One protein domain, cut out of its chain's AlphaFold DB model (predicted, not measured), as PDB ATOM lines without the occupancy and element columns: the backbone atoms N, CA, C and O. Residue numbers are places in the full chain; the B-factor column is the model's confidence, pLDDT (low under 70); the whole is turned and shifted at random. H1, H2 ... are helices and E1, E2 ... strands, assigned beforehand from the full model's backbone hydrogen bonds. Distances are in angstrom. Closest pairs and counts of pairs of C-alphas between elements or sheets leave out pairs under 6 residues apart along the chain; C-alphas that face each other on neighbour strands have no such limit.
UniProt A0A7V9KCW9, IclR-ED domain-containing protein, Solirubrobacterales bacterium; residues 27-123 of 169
ATOM      1  N   ALA A  27     129.501 282.945 303.597       90.81
ATOM      2  CA  ALA A  27     130.025 284.054 302.798       90.81
ATOM      3  C   ALA A  27     128.994 285.181 302.624       90.81
ATOM      4  O   ALA A  27     129.307 286.346 302.867       90.81
ATOM      5  N   GLY A  28     127.755 284.831 302.263       90.94
ATOM      6  CA  GLY A  28     126.664 285.793 302.100       90.94
ATOM      7  C   GLY A  28     126.342 286.520 303.406       90.94
ATOM      8  O   GLY A  28     126.300 287.751 303.437       90.94
ATOM      9  N   LYS A  29     126.265 285.777 304.518       93.06
ATOM     10  CA  LYS A  29     126.055 286.343 305.859       93.06
ATOM     11  C   LYS A  29     127.163 287.312 306.273       93.06
ATOM     12  O   LYS A  29     126.867 288.361 306.839       93.06
ATOM     13  N   VAL A  30     128.428 287.008 305.967       93.44
ATOM     14  CA  VAL A  30     129.540 287.954 306.175       93.44
ATOM     15  C   VAL A  30     129.338 289.210 305.342       93.44
ATOM     16  O   VAL A  30     129.476 290.305 305.877       93.44
ATOM     17  N   LEU A  31     128.998 289.088 304.059       91.81
ATOM     18  CA  LEU A  31     128.783 290.264 303.222       91.81
ATOM     19  C   LEU A  31     127.675 291.147 303.807       91.81
ATOM     20  O   LEU A  31     127.956 292.300 304.112       91.81
ATOM     21  N   ILE A  32     126.483 290.600 304.074       92.94
ATOM     22  CA  ILE A  32     125.356 291.372 304.627       92.94
ATOM     23  C   ILE A  32     125.723 292.012 305.975       92.94
ATOM     24  O   ILE A  32     125.534 293.212 306.156       92.94
ATOM     25  N   ALA A  33     126.294 291.247 306.913       92.81
ATOM     26  CA  ALA A  33     126.586 291.726 308.269       92.81
ATOM     27  C   ALA A  33     127.622 292.862 308.321       92.81
ATOM     28  O   ALA A  33     127.720 293.575 309.324       92.81
ATOM     29  N   PHE A  34     128.432 293.006 307.270       91.06
ATOM     30  CA  PHE A  34     129.523 293.973 307.194       91.06
ATOM     31  C   PHE A  34     129.311 295.078 306.149       91.06
ATOM     32  O   PHE A  34     130.213 295.912 305.996       91.06
ATOM     33  N   LEU A  35     128.146 295.106 305.493       90.31
ATOM     34  CA  LEU A  35     127.650 296.258 304.740       90.31
ATOM     35  C   LEU A  35     127.385 297.456 305.666       90.31
ATOM     36  O   LEU A  35     127.277 297.317 306.889       90.31
ATOM     37  N   ASP A  36     127.275 298.639 305.062       89.00
ATOM     38  CA  ASP A  36     126.781 299.820 305.765       89.00
ATOM     39  C   ASP A  36     125.291 299.636 306.118       89.00
ATOM     40  O   ASP A  36     124.597 298.855 305.470       89.00
ATOM     41  N   ASP A  37     124.786 300.324 307.152       87.88
ATOM     42  CA  ASP A  37     123.446 300.042 307.698       87.88
ATOM     43  C   ASP A  37     122.338 300.167 306.627       87.88
ATOM     44  O   ASP A  37     121.478 299.292 306.535       87.88
ATOM     45  N   ASP A  38     122.407 301.175 305.748       90.62
ATOM     46  CA  ASP A  38     121.450 301.348 304.643       90.62
ATOM     47  C   ASP A  38     121.510 300.197 303.629       90.62
ATOM     48  O   ASP A  38     120.488 299.759 303.101       90.62
ATOM     49  N   ASP A  39     122.710 299.706 303.331       91.00
ATOM     50  CA  ASP A  39     122.940 298.630 302.367       91.00
ATOM     51  C   ASP A  39     122.514 297.279 302.951       91.00
ATOM     52  O   ASP A  39     121.907 296.465 302.254       91.00
ATOM     53  N   CYS A  40     122.764 297.071 304.246       90.75
ATOM     54  CA  CYS A  40     122.294 295.921 305.006       90.75
ATOM     55  C   CYS A  40     120.760 295.868 305.025       90.75
ATOM     56  O   CYS A  40     120.178 294.838 304.686       90.75
ATOM     57  N   LEU A  41     120.089 296.991 305.312       91.38
ATOM     58  CA  LEU A  41     118.626 297.078 305.266       91.38
ATOM     59  C   LEU A  41     118.075 296.784 303.866       91.38
ATOM     60  O   LEU A  41     117.084 296.066 303.736       91.38
ATOM     61  N   ARG A  42     118.719 297.292 302.803       92.88
ATOM     62  CA  ARG A  42     118.323 296.961 301.424       92.88
ATOM     63  C   ARG A  42     118.498 295.472 301.126       92.88
ATOM     64  O   ARG A  42     117.600 294.879 300.535       92.88
ATOM     65  N   ALA A  43     119.596 294.861 301.563       91.69
ATOM     66  CA  ALA A  43     119.818 293.427 301.398       91.69
ATOM     67  C   ALA A  43     118.765 292.591 302.145       91.69
ATOM     68  O   ALA A  43     118.221 291.651 301.573       91.69
ATOM     69  N   LEU A  44     118.422 292.961 303.382       92.81
ATOM     70  CA  LEU A  44     117.390 292.278 304.168       92.81
ATOM     71  C   LEU A  44     116.005 292.372 303.522       92.81
ATOM     72  O   LEU A  44     115.311 291.364 303.456       92.81
ATOM     73  N   ARG A  45     115.632 293.530 302.963       93.81
ATOM     74  CA  ARG A  45     114.370 293.683 302.213       93.81
ATOM     75  C   ARG A  45     114.308 292.785 300.978       93.81
ATOM     76  O   ARG A  45     113.255 292.235 300.674       93.81
ATOM     77  N   LEU A  46     115.429 292.615 300.273       92.31
ATOM     78  CA  LEU A  46     115.497 291.687 299.140       92.31
ATOM     79  C   LEU A  46     115.286 290.238 299.596       92.31
ATOM     80  O   LEU A  46     114.544 289.504 298.952       92.31
ATOM     81  N   VAL A  47     115.878 289.841 300.726       91.81
ATOM     82  CA  VAL A  47     115.663 288.509 301.317       91.81
ATOM     83  C   VAL A  47     114.209 288.324 301.758       91.81
ATOM     84  O   VAL A  47     113.612 287.287 301.491       91.81
ATOM     85  N   GLU A  48     113.603 289.339 302.368       92.38
ATOM     86  CA  GLU A  48     112.204 289.305 302.801       92.38
ATOM     87  C   GLU A  48     111.215 289.225 301.625       92.38
ATOM     88  O   GLU A  48     110.124 288.671 301.764       92.38
ATOM     89  N   SER A  49     111.604 289.733 300.451       92.50
ATOM     90  CA  SER A  49     110.807 289.657 299.220       92.50
ATOM     91  C   SER A  49     110.847 288.293 298.522       92.50
ATOM     92  O   SER A  49     110.135 288.098 297.537       92.50
ATOM     93  N   LEU A  50     111.655 287.345 299.014       90.75
ATOM     94  CA  LEU A  50     111.737 286.007 298.433       90.75
ATOM     95  C   LEU A  50     110.403 285.244 298.550       90.75
ATOM     96  O   LEU A  50     109.614 285.500 299.470       90.75
ATOM     97  N   PRO A  51     110.153 284.279 297.648       91.38
ATOM     98  CA  PRO A  51     109.045 283.339 297.776       91.38
ATOM     99  C   PRO A  51     109.026 282.641 299.152       91.38
ATOM    100  O   PRO A  51     110.097 282.401 299.713       91.38
ATOM    101  N   PRO A  52     107.850 282.314 299.728       89.19
ATOM    102  CA  PRO A  52     107.748 281.733 301.073       89.19
ATOM    103  C   PRO A  52     108.578 280.461 301.302       89.19
ATOM    104  O   PRO A  52     109.085 280.263 302.397       89.19
ATOM    105  N   ASP A  53     108.753 279.633 300.273       86.88
ATOM    106  CA  ASP A  53     109.560 278.403 300.277       86.88
ATOM    107  C   ASP A  53     111.074 278.656 300.359       86.88
ATOM    108  O   ASP A  53     111.836 277.765 300.730       86.88
ATOM    109  N   GLN A  54     111.516 279.870 300.030       84.38
ATOM    110  CA  GLN A  54     112.925 280.281 299.995       84.38
ATOM    111  C   GLN A  54     113.247 281.375 301.015       84.38
ATOM    112  O   GLN A  54     114.401 281.782 301.152       84.38
ATOM    113  N   LYS A  55     112.231 281.891 301.708       89.56
ATOM    114  CA  LYS A  55     112.375 282.972 302.673       89.56
ATOM    115  C   LYS A  55     112.813 282.403 304.024       89.56
ATOM    116  O   LYS A  55     112.105 281.564 304.579       89.56
ATOM    117  N   PRO A  56     113.946 282.854 304.586       90.88
ATOM    118  CA  PRO A  56     114.336 282.453 305.928       90.88
ATOM    119  C   PRO A  56     113.444 283.130 306.974       90.88
ATOM    120  O   PRO A  56     112.798 284.147 306.710       90.88
ATOM    121  N   ASP A  57     113.482 282.625 308.204       93.06
ATOM    122  CA  ASP A  57     113.009 283.392 309.354       93.06
ATOM    123  C   ASP A  57     113.854 284.673 309.486       93.06
ATOM    124  O   ASP A  57     115.052 284.636 309.792       93.06
ATOM    125  N   MET A  58     113.220 285.821 309.236       93.81
ATOM    126  CA  MET A  58     113.878 287.125 309.237       93.81
ATOM    127  C   MET A  58     114.392 287.528 310.623       93.81
ATOM    128  O   MET A  58     115.417 288.211 310.712       93.81
ATOM    129  N   ALA A  59     113.732 287.098 311.703       93.38
ATOM    130  CA  ALA A  59     114.180 287.375 313.063       93.38
ATOM    131  C   ALA A  59     115.435 286.556 313.388       93.38
ATOM    132  O   ALA A  59     116.432 287.106 313.872       93.38
ATOM    133  N   ALA A  60     115.428 285.265 313.043       93.56
ATOM    134  CA  ALA A  60     116.587 284.393 313.211       93.56
ATOM    135  C   ALA A  60     117.787 284.867 312.376       93.56
ATOM    136  O   ALA A  60     118.905 284.953 312.896       93.56
ATOM    137  N   LEU A  61     117.556 285.242 311.111       93.31
ATOM    138  CA  LEU A  61     118.589 285.780 310.228       93.31
ATOM    139  C   LEU A  61     119.176 287.078 310.791       93.31
ATOM    140  O   LEU A  61     120.395 287.220 310.858       93.31
ATOM    141  N   SER A  62     118.336 288.012 311.240       93.25
ATOM    142  CA  SER A  62     118.799 289.288 311.802       93.25
ATOM    143  C   SER A  62     119.655 289.078 313.054       93.25
ATOM    144  O   SER A  62     120.757 289.624 313.153       93.25
ATOM    145  N   ALA A  63     119.212 288.211 313.971       94.38
ATOM    146  CA  ALA A  63     119.981 287.843 315.158       94.38
ATOM    147  C   ALA A  63     121.311 287.154 314.799       94.38
ATOM    148  O   ALA A  63     122.335 287.351 315.464       94.38
ATOM    149  N   GLU A  64     121.324 286.345 313.738       93.81
ATOM    150  CA  GLU A  64     122.546 285.740 313.228       93.81
ATOM    151  C   GLU A  64     123.518 286.767 312.650       93.81
ATOM    152  O   GLU A  64     124.699 286.740 313.000       93.81
ATOM    153  N   LEU A  65     123.041 287.701 311.832       93.94
ATOM    154  CA  LEU A  65     123.872 288.753 311.249       93.94
ATOM    155  C   LEU A  65     124.468 289.666 312.322       93.94
ATOM    156  O   LEU A  65     125.648 290.012 312.242       93.94
ATOM    157  N   GLU A  66     123.713 289.998 313.371       92.75
ATOM    158  CA  GLU A  66     124.260 290.720 314.521       92.75
ATOM    159  C   GLU A  66     125.394 289.955 315.204       92.75
ATOM    160  O   GLU A  66     126.424 290.537 315.557       92.75
ATOM    161  N   ARG A  67     125.225 288.643 315.389       93.38
ATOM    162  CA  ARG A  67     126.260 287.785 315.973       93.38
ATOM    163  C   ARG A  67     127.504 287.760 315.096       93.38
ATOM    164  O   ARG A  67     128.604 287.935 315.614       93.38
ATOM    165  N   VAL A  68     127.332 287.612 313.780       93.44
ATOM    166  CA  VAL A  68     128.414 287.668 312.785       93.44
ATOM    167  C   VAL A  68     129.152 289.006 312.866       93.44
ATOM    168  O   VAL A  68     130.383 289.024 312.936       93.44
ATOM    169  N   ARG A  69     128.414 290.121 312.945       90.62
ATOM    170  CA  ARG A  69     128.973 291.475 313.075       90.62
ATOM    171  C   ARG A  69     129.782 291.635 314.365       90.62
ATOM    172  O   ARG A  69     130.880 292.187 314.321       90.62
ATOM    173  N   LYS A  70     129.275 291.120 315.492       89.94
ATOM    174  CA  LYS A  70     129.939 291.161 316.810       89.94
ATOM    175  C   LYS A  70     131.196 290.287 316.863       89.94
ATOM    176  O   LYS A  70     132.194 290.706 317.441       89.94
ATOM    177  N   GLN A  71     131.165 289.090 316.274       90.44
ATOM    178  CA  GLN A  71     132.256 288.114 316.396       90.44
ATOM    179  C   GLN A  71     133.321 288.207 315.293       90.44
ATOM    180  O   GLN A  71     134.416 287.688 315.483       90.44
ATOM    181  N   GLY A  72     133.032 288.848 314.155       91.12
ATOM    182  CA  GLY A  72     134.013 289.034 313.075       91.12
ATOM    183  C   GLY A  72     134.015 287.952 311.988       91.12
ATOM    184  O   GLY A  72     134.806 288.040 311.054       91.12
ATOM    185  N   TYR A  73     133.163 286.932 312.089       92.25
ATOM    186  CA  TYR A  73     133.140 285.784 311.176       92.25
ATOM    187  C   TYR A  73     131.756 285.134 311.117       92.25
ATOM    188  O   TYR A  73     130.945 285.323 312.022       92.25
ATOM    189  N   ALA A  74     131.495 284.324 310.092       93.25
ATOM    190  CA  ALA A  74     130.312 283.464 310.018       93.25
ATOM    191  C   ALA A  74     130.710 281.997 309.862       93.25
ATOM    192  O   ALA A  74     131.701 281.667 309.208       93.25
ATOM    193  N   LEU A  75     129.909 281.112 310.449       91.62
ATOM    194  CA  LEU A  75     130.013 279.666 310.289       91.62
ATOM    195  C   LEU A  75     128.774 279.187 309.545       91.62
ATOM    196  O   LEU A  75     127.699 279.728 309.756       91.62
ATOM    197  N   SER A  76     128.930 278.170 308.712       89.31
ATOM    198  CA  SER A  76     127.812 277.495 308.062       89.31
ATOM    199  C   SER A  76     128.039 275.990 308.077       89.31
ATOM    200  O   SER A  76     129.184 275.535 307.958       89.31
ATOM    201  N   MET A  77     126.961 275.235 308.268       86.19
ATOM    202  CA  MET A  77     126.941 273.774 308.222       86.19
ATOM    203  C   MET A  77     125.685 273.327 307.492       86.19
ATOM    204  O   MET A  77     124.588 273.694 307.892       86.19
ATOM    205  N   GLY A  78     125.851 272.563 306.421       77.44
ATOM    206  CA  GLY A  78     124.758 271.944 305.685       77.44
ATOM    207  C   GLY A  78     123.834 272.898 304.926       77.44
ATOM    208  O   GLY A  78     122.946 272.401 304.250       77.44
ATOM    209  N   GLU A  79     124.008 274.227 305.011       78.62
ATOM    210  CA  GLU A  79     123.019 275.161 304.446       78.62
ATOM    211  C   GLU A  79     122.988 275.145 302.913       78.62
ATOM    212  O   GLU A  79     121.906 274.966 302.362       78.62
ATOM    213  N   PRO A  80     124.115 275.307 302.187       72.94
ATOM    214  CA  PRO A  80     124.059 275.291 300.726       72.94
ATOM    215  C   PRO A  80     124.060 273.858 300.182       72.94
ATOM    216  O   PRO A  80     123.481 273.586 299.138       72.94
ATOM    217  N   VAL A  81     124.758 272.954 300.879       80.56
ATOM    218  CA  VAL A  81     124.946 271.552 300.504       80.56
ATOM    219  C   VAL A  81     125.014 270.714 301.786       80.56
ATOM    220  O   VAL A  81     125.878 270.986 302.629       80.56
ATOM    221  N   PRO A  82     124.158 269.688 301.952       83.19
ATOM    222  CA  PRO A  82     124.219 268.780 303.095       83.19
ATOM    223  C   PRO A  82     125.607 268.149 303.267       83.19
ATOM    224  O   PRO A  82     126.244 267.734 302.300       83.19
ATOM    225  N   GLY A  83     126.102 268.099 304.505       84.81
ATOM    226  CA  GLY A  83     127.438 267.577 304.821       84.81
ATOM    227  C   GLY A  83     128.609 268.490 304.424       84.81
ATOM    228  O   GLY A  83     129.768 268.133 304.658       84.81
ATOM    229  N   ALA A  84     128.347 269.674 303.859       88.12
ATOM    230  CA  ALA A  84     129.355 270.708 303.659       88.12
ATOM    231  C   ALA A  84     129.396 271.669 304.852       88.12
ATOM    232  O   ALA A  84     128.379 272.020 305.443       88.12
ATOM    233  N   ALA A  85     130.584 272.149 305.186       90.81
ATOM    234  CA  ALA A  85     130.782 273.183 306.181       90.81
ATOM    235  C   ALA A  85     131.651 274.303 305.614       90.81
ATOM    236  O   ALA A  85     132.498 274.098 304.740       90.81
ATOM    237  N   ALA A  86     131.448 275.502 306.151       90.94
ATOM    238  CA  ALA A  86     132.188 276.678 305.741       90.94
ATOM    239  C   ALA A  86     132.457 277.613 306.916       90.94
ATOM    240  O   ALA A  86     131.639 277.757 307.829       90.94
ATOM    241  N   ILE A  87     133.580 278.317 306.855       93.12
ATOM    242  CA  ILE A  87     133.847 279.495 307.679       93.12
ATOM    243  C   ILE A  87     134.230 280.657 306.779       93.12
ATOM    244  O   ILE A  87     134.996 280.469 305.839       93.12
ATOM    245  N   SER A  88     133.695 281.838 307.074       93.38
ATOM    246  CA  SER A  88     133.943 283.045 306.290       93.38
ATOM    247  C   SER A  88     134.303 284.231 307.169       93.38
ATOM    248  O   SER A  88     133.790 284.364 308.283       93.38
ATOM    249  N   VAL A  89     135.157 285.107 306.645       93.50
ATOM    250  CA  VAL A  89     135.604 286.343 307.296       93.50
ATOM    251  C   VAL A  89     135.550 287.518 306.317       93.50
ATOM    252  O   VAL A  89     135.781 287.328 305.120       93.50
ATOM    253  N   PRO A  90     135.269 288.743 306.790       91.69
ATOM    254  CA  PRO A  90     135.321 289.922 305.944       91.69
ATOM    255  C   PRO A  90     136.778 290.301 305.658       91.69
ATOM    256  O   PRO A  90     137.601 290.411 306.568       91.69
ATOM    257  N   VAL A  91     137.078 290.587 304.397       87.88
ATOM    258  CA  VAL A  91     138.332 291.198 303.959       87.88
ATOM    259  C   VAL A  91     138.037 292.636 303.550       87.88
ATOM    260  O   VAL A  91     137.204 292.910 302.684       87.88
ATOM    261  N   ARG A  92     138.712 293.574 304.218       77.25
ATOM    262  CA  ARG A  92     138.623 295.019 303.974       77.25
ATOM    263  C   ARG A  92     139.992 295.554 303.558       77.25
ATOM    264  O   ARG A  92     141.005 294.950 303.885       77.25
ATOM    265  N   GLY A  93     140.009 296.688 302.862       73.38
ATOM    266  CA  GLY A  93     141.232 297.286 302.300       73.38
ATOM    267  C   GLY A  93     141.208 297.403 300.776       73.38
ATOM    268  O   GLY A  93     142.059 298.064 300.195       73.38
ATOM    269  N   HIS A  94     140.187 296.830 300.136       69.88
ATOM    270  CA  HIS A  94     139.865 297.067 298.734       69.88
ATOM    271  C   HIS A  94     138.711 298.064 298.601       69.88
ATOM    272  O   HIS A  94     138.010 298.373 299.566       69.88
ATOM    273  N   ARG A  95     138.488 298.543 297.373       78.31
ATOM    274  CA  ARG A  95     137.365 299.428 297.024       78.31
ATOM    275  C   ARG A  95     135.994 298.831 297.381       78.31
ATOM    276  O   ARG A  95     135.050 299.585 297.589       78.31
ATOM    277  N   PHE A  96     135.899 297.504 297.465       82.12
ATOM    278  CA  PHE A  96     134.675 296.759 297.753       82.12
ATOM    279  C   PHE A  96     134.878 295.805 298.934       82.12
ATOM    280  O   PHE A  96     135.996 295.342 299.179       82.12
ATOM    281  N   LEU A  97     133.794 295.505 299.654       86.38
ATOM    282  CA  LEU A  97     133.779 294.467 300.684       86.38
ATOM    283  C   LEU A  97     133.890 293.092 300.021       86.38
ATOM    284  O   LEU A  97     133.126 292.776 299.112       86.38
ATOM    285  N   VAL A  98     134.823 292.274 300.502       88.81
ATOM    286  CA  VAL A  98     135.020 290.900 300.031       88.81
ATOM    287  C   VAL A  98     134.879 289.952 301.216       88.81
ATOM    288  O   VAL A  98     135.221 290.303 302.344       88.81
ATOM    289  N   SER A  99     134.374 288.746 300.973       90.25
ATOM    290  CA  SER A  99     134.404 287.650 301.941       90.25
ATOM    291  C   SER A  99     135.473 286.648 301.525       90.25
ATOM    292  O   SER A  99     135.522 286.254 300.363       90.25
ATOM    293  N   LEU A 100     136.299 286.217 302.476       90.25
ATOM    294  CA  LEU A 100     137.206 285.086 302.310       90.25
ATOM    295  C   LEU A 100     136.635 283.884 303.052       90.25
ATOM    296  O   LEU A 100     136.278 283.999 304.226       90.25
ATOM    297  N   SER A 101     136.583 282.738 302.381       90.00
ATOM    298  CA  SER A 101     135.896 281.550 302.877       90.00
ATOM    299  C   SER A 101     136.774 280.310 302.773       90.00
ATOM    300  O   SER A 101     137.478 280.119 301.786       90.00
ATOM    301  N   VAL A 102     136.697 279.444 303.782       90.44
ATOM    302  CA  VAL A 102     137.248 278.086 303.739       90.44
ATOM    303  C   VAL A 102     136.090 277.103 303.753       90.44
ATOM    304  O   VAL A 102     135.217 277.174 304.620       90.44
ATOM    305  N   LEU A 103     136.100 276.198 302.781       89.62
ATOM    306  CA  LEU A 103     135.014 275.293 302.429       89.62
ATOM    307  C   LEU A 103     135.514 273.848 302.534       89.62
ATOM    308  O   LEU A 103     136.652 273.546 302.171       89.62
ATOM    309  N   GLY A 104     134.684 272.933 303.031       88.12
ATOM    310  CA  GLY A 104     135.052 271.521 303.074       88.12
ATOM    311  C   GLY A 104     133.987 270.616 303.687       88.12
ATOM    312  O   GLY A 104     132.990 271.110 304.206       88.12
ATOM    313  N   PRO A 105     134.191 269.289 303.654       88.38
ATOM    314  CA  PRO A 105     133.297 268.335 304.300       88.38
ATOM    315  C   PRO A 105     133.220 268.582 305.805       88.38
ATOM    316  O   PRO A 105     134.251 268.812 306.446       88.38
ATOM    317  N   GLU A 106     132.026 268.474 306.375       86.69
ATOM    318  CA  GLU A 106     131.776 268.666 307.806       86.69
ATOM    319  C   GLU A 106     132.636 267.745 308.683       86.69
ATOM    320  O   GLU A 106     133.169 268.188 309.702       86.69
ATOM    321  N   SER A 107     132.874 266.510 308.229       86.44
ATOM    322  CA  SER A 107     133.727 265.529 308.910       86.44
ATOM    323  C   SER A 107     135.151 266.034 309.173       86.44
ATOM    324  O   SER A 107     135.759 265.679 310.180       86.44
ATOM    325  N   ARG A 108     135.682 266.901 308.302       85.50
ATOM    326  CA  ARG A 108     137.026 267.494 308.439       85.50
ATOM    327  C   ARG A 108     136.987 268.918 308.958       85.50
ATOM    328  O   ARG A 108     137.871 269.340 309.700       85.50
ATOM    329  N   LEU A 109     135.977 269.673 308.544       87.94
ATOM    330  CA  LEU A 109     135.816 271.081 308.860       87.94
ATOM    331  C   LEU A 109     134.794 271.265 309.987       87.94
ATOM    332  O   LEU A 109     133.875 272.081 309.888       87.94
ATOM    333  N   ASN A 110     134.965 270.501 311.070       87.31
ATOM    334  CA  ASN A 110     134.129 270.594 312.264       87.31
ATOM    335  C   ASN A 110     134.269 271.969 312.945       87.31
ATOM    336  O   ASN A 110     135.150 272.772 312.622       87.31
ATOM    337  N   ARG A 111     133.401 272.259 313.922       86.12
ATOM    338  CA  ARG A 111     133.373 273.573 314.587       86.12
ATOM    339  C   ARG A 111     134.726 273.983 315.172       86.12
ATOM    340  O   ARG A 111     135.129 275.128 314.985       86.12
ATOM    341  N   LYS A 112     135.428 273.069 315.850       87.94
ATOM    342  CA  LYS A 112     136.749 273.343 316.434       87.94
ATOM    343  C   LYS A 112     137.745 273.733 315.342       87.94
ATOM    344  O   LYS A 112     138.362 274.791 315.429       87.94
ATOM    345  N   ARG A 113     137.817 272.939 314.270       87.75
ATOM    346  CA  ARG A 113     138.730 273.181 313.151       87.75
ATOM    347  C   ARG A 113     138.434 274.492 312.428       87.75
ATOM    348  O   ARG A 113     139.358 275.215 312.080       87.75
ATOM    349  N   ARG A 114     137.159 274.844 312.248       89.50
ATOM    350  CA  ARG A 114     136.762 276.145 311.682       89.50
ATOM    351  C   ARG A 114     137.317 277.306 312.503       89.50
ATOM    352  O   ARG A 114     137.913 278.216 311.943       89.50
ATOM    353  N   LEU A 115     137.176 277.256 313.826       86.56
ATOM    354  CA  LEU A 115     137.679 278.309 314.711       86.56
ATOM    355  C   LEU A 115     139.216 278.385 314.743       86.56
ATOM    356  O   LEU A 115     139.769 279.475 314.899       86.56
ATOM    357  N   GLU A 116     139.917 277.260 314.565       88.56
ATOM    358  CA  GLU A 116     141.381 277.231 314.406       88.56
ATOM    359  C   GLU A 116     141.845 277.944 313.128       88.56
ATOM    360  O   GLU A 116     142.885 278.597 313.139       88.56
ATOM    361  N   LEU A 117     141.057 277.863 312.052       86.81
ATOM    362  CA  LEU A 117     141.363 278.476 310.756       86.81
ATOM    363  C   LEU A 117     141.091 279.984 310.708       86.81
ATOM    364  O   LEU A 117     141.418 280.628 309.712       86.81
ATOM    365  N   LEU A 118     140.507 280.565 311.761       85.81
ATOM    366  CA  LEU A 118     140.286 282.005 311.815       85.81
ATOM    367  C   LEU A 118     141.625 282.749 311.802       85.81
ATOM    368  O   LEU A 118     142.421 282.579 312.738       85.81
ATOM    369  N   PRO A 119     141.860 283.635 310.817       78.50
ATOM    370  CA  PRO A 119     143.040 284.476 310.843       78.50
ATOM    371  C   PRO A 119     143.005 285.337 312.107       78.50
ATOM    372  O   PRO A 119     141.944 285.769 312.566       78.50
ATOM    373  N   ARG A 120     144.180 285.607 312.685       71.38
ATOM    374  CA  ARG A 120     144.302 286.415 313.913       71.38
ATOM    375  C   ARG A 120     143.592 287.771 313.795       71.38
ATOM    376  O   ARG A 120     143.030 288.244 314.778       71.38
ATOM    377  N   SER A 121     143.558 288.348 312.594       64.88
ATOM    378  CA  SER A 121     142.858 289.595 312.273       64.88
ATOM    379  C   SER A 121     141.330 289.508 312.386       64.88
ATOM    380  O   SER A 121     140.704 290.505 312.730       64.88
ATOM    381  N   ALA A 122     140.724 288.338 312.158       66.38
ATOM    382  CA  ALA A 122     139.272 288.150 312.237       66.38
ATOM    383  C   ALA A 122     138.754 287.976 313.674       66.38
ATOM    384  O   ALA A 122     137.557 288.093 313.912       66.38
ATOM    385  N   ARG A 123     139.641 287.723 314.649       61.62
ATOM    386  CA  ARG A 123     139.269 287.567 316.070       61.62
ATOM    387  C   ARG A 123     138.930 288.887 316.757       61.62
ATOM    388  O   ARG A 123     138.410 288.883 317.867       61.62
TER     389      ARG A 123
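AT A GLANCE: This is residues 27 to 123 of the 169 residues of the protein "IclR-ED domain-containing protein" of Solirubrobacterales bacterium (UniProt A0A7V9KCW9). A small three-stranded sheet has H1 packed on one face and short H4 over the other, while H2 and H3 reach out beyond H1, with H3 crossing H1 and the turn at residues 49 to 54 sticking out. The sheet, in order E1, E2, E3, is antiparallel and forms a meander, each strand the antiparallel neighbour of the one before. The printed part has 97 residues, with H1, H2, H3, E1, E2, E3, H4 and H5 along the chain, mixed in class. It is compact, with a radius of gyration of the C-alphas of 13.8 A and spans of 35 by 34 by 20 A.

IN THESE COORDINATES: E1 is residues 74 to 77, E2 is 84 to 91, 22.4 A long, and E3 is 98 to 105, 23.0 A. H1, residues 27 to 34, begins at C-alpha 27 (130.025, 284.054, 302.798). H2 is residues 37 to 48, 16.3 A, and H3 is 58 to 71, 19.7 A. H4 is residues 111 to 116; H5, residues 120 to 123, ends at C-alpha 123 (139.269, 287.567, 316.070).

HOW THE PARTS SIT: In hairpin E1 and E2, N 76 and O 86 are 2.9 A apart; in hairpin E2 and E3, N 87 and O 102 are 3.0 A apart, both within hydrogen-bond range. H1 is on the sheet over E2, at a height of 5.2 A, its closest C-alphas there being Ala 27 and Ser 88, 5.3 A. H4 is on the opposite face, over E2, at a height of 9.5 A; the closest C-alphas are Ile 87 and Arg 114, 6.0 A. H3 touches H1 with residues 65 to 69 alone, about perpendicular at 76 degrees, closest at the C-alphas of Ala 33 and Leu 65, 5.0 A. H2 touches H1 with residues 39 to 43 alone, in a helical hairpin at a steep tilt of 42 degrees, closest at the C-alphas of Ile 32 and Cys 40, 5.5 A. H2 is not on the sheet; H3 and H5 only graze it. In H1, H2, H3 and H4 every O i to N i+4 pair is within hydrogen-bond range; H5 is too short for one.

THE WHOLE: The C-alphas farthest apart, Pro 52 and Arg 120, are 39.0 A apart. The printed part has no cut and no long link. Mean pLDDT of the printed part is 88.0; residue 94 and residues 121 to 123 are under 70.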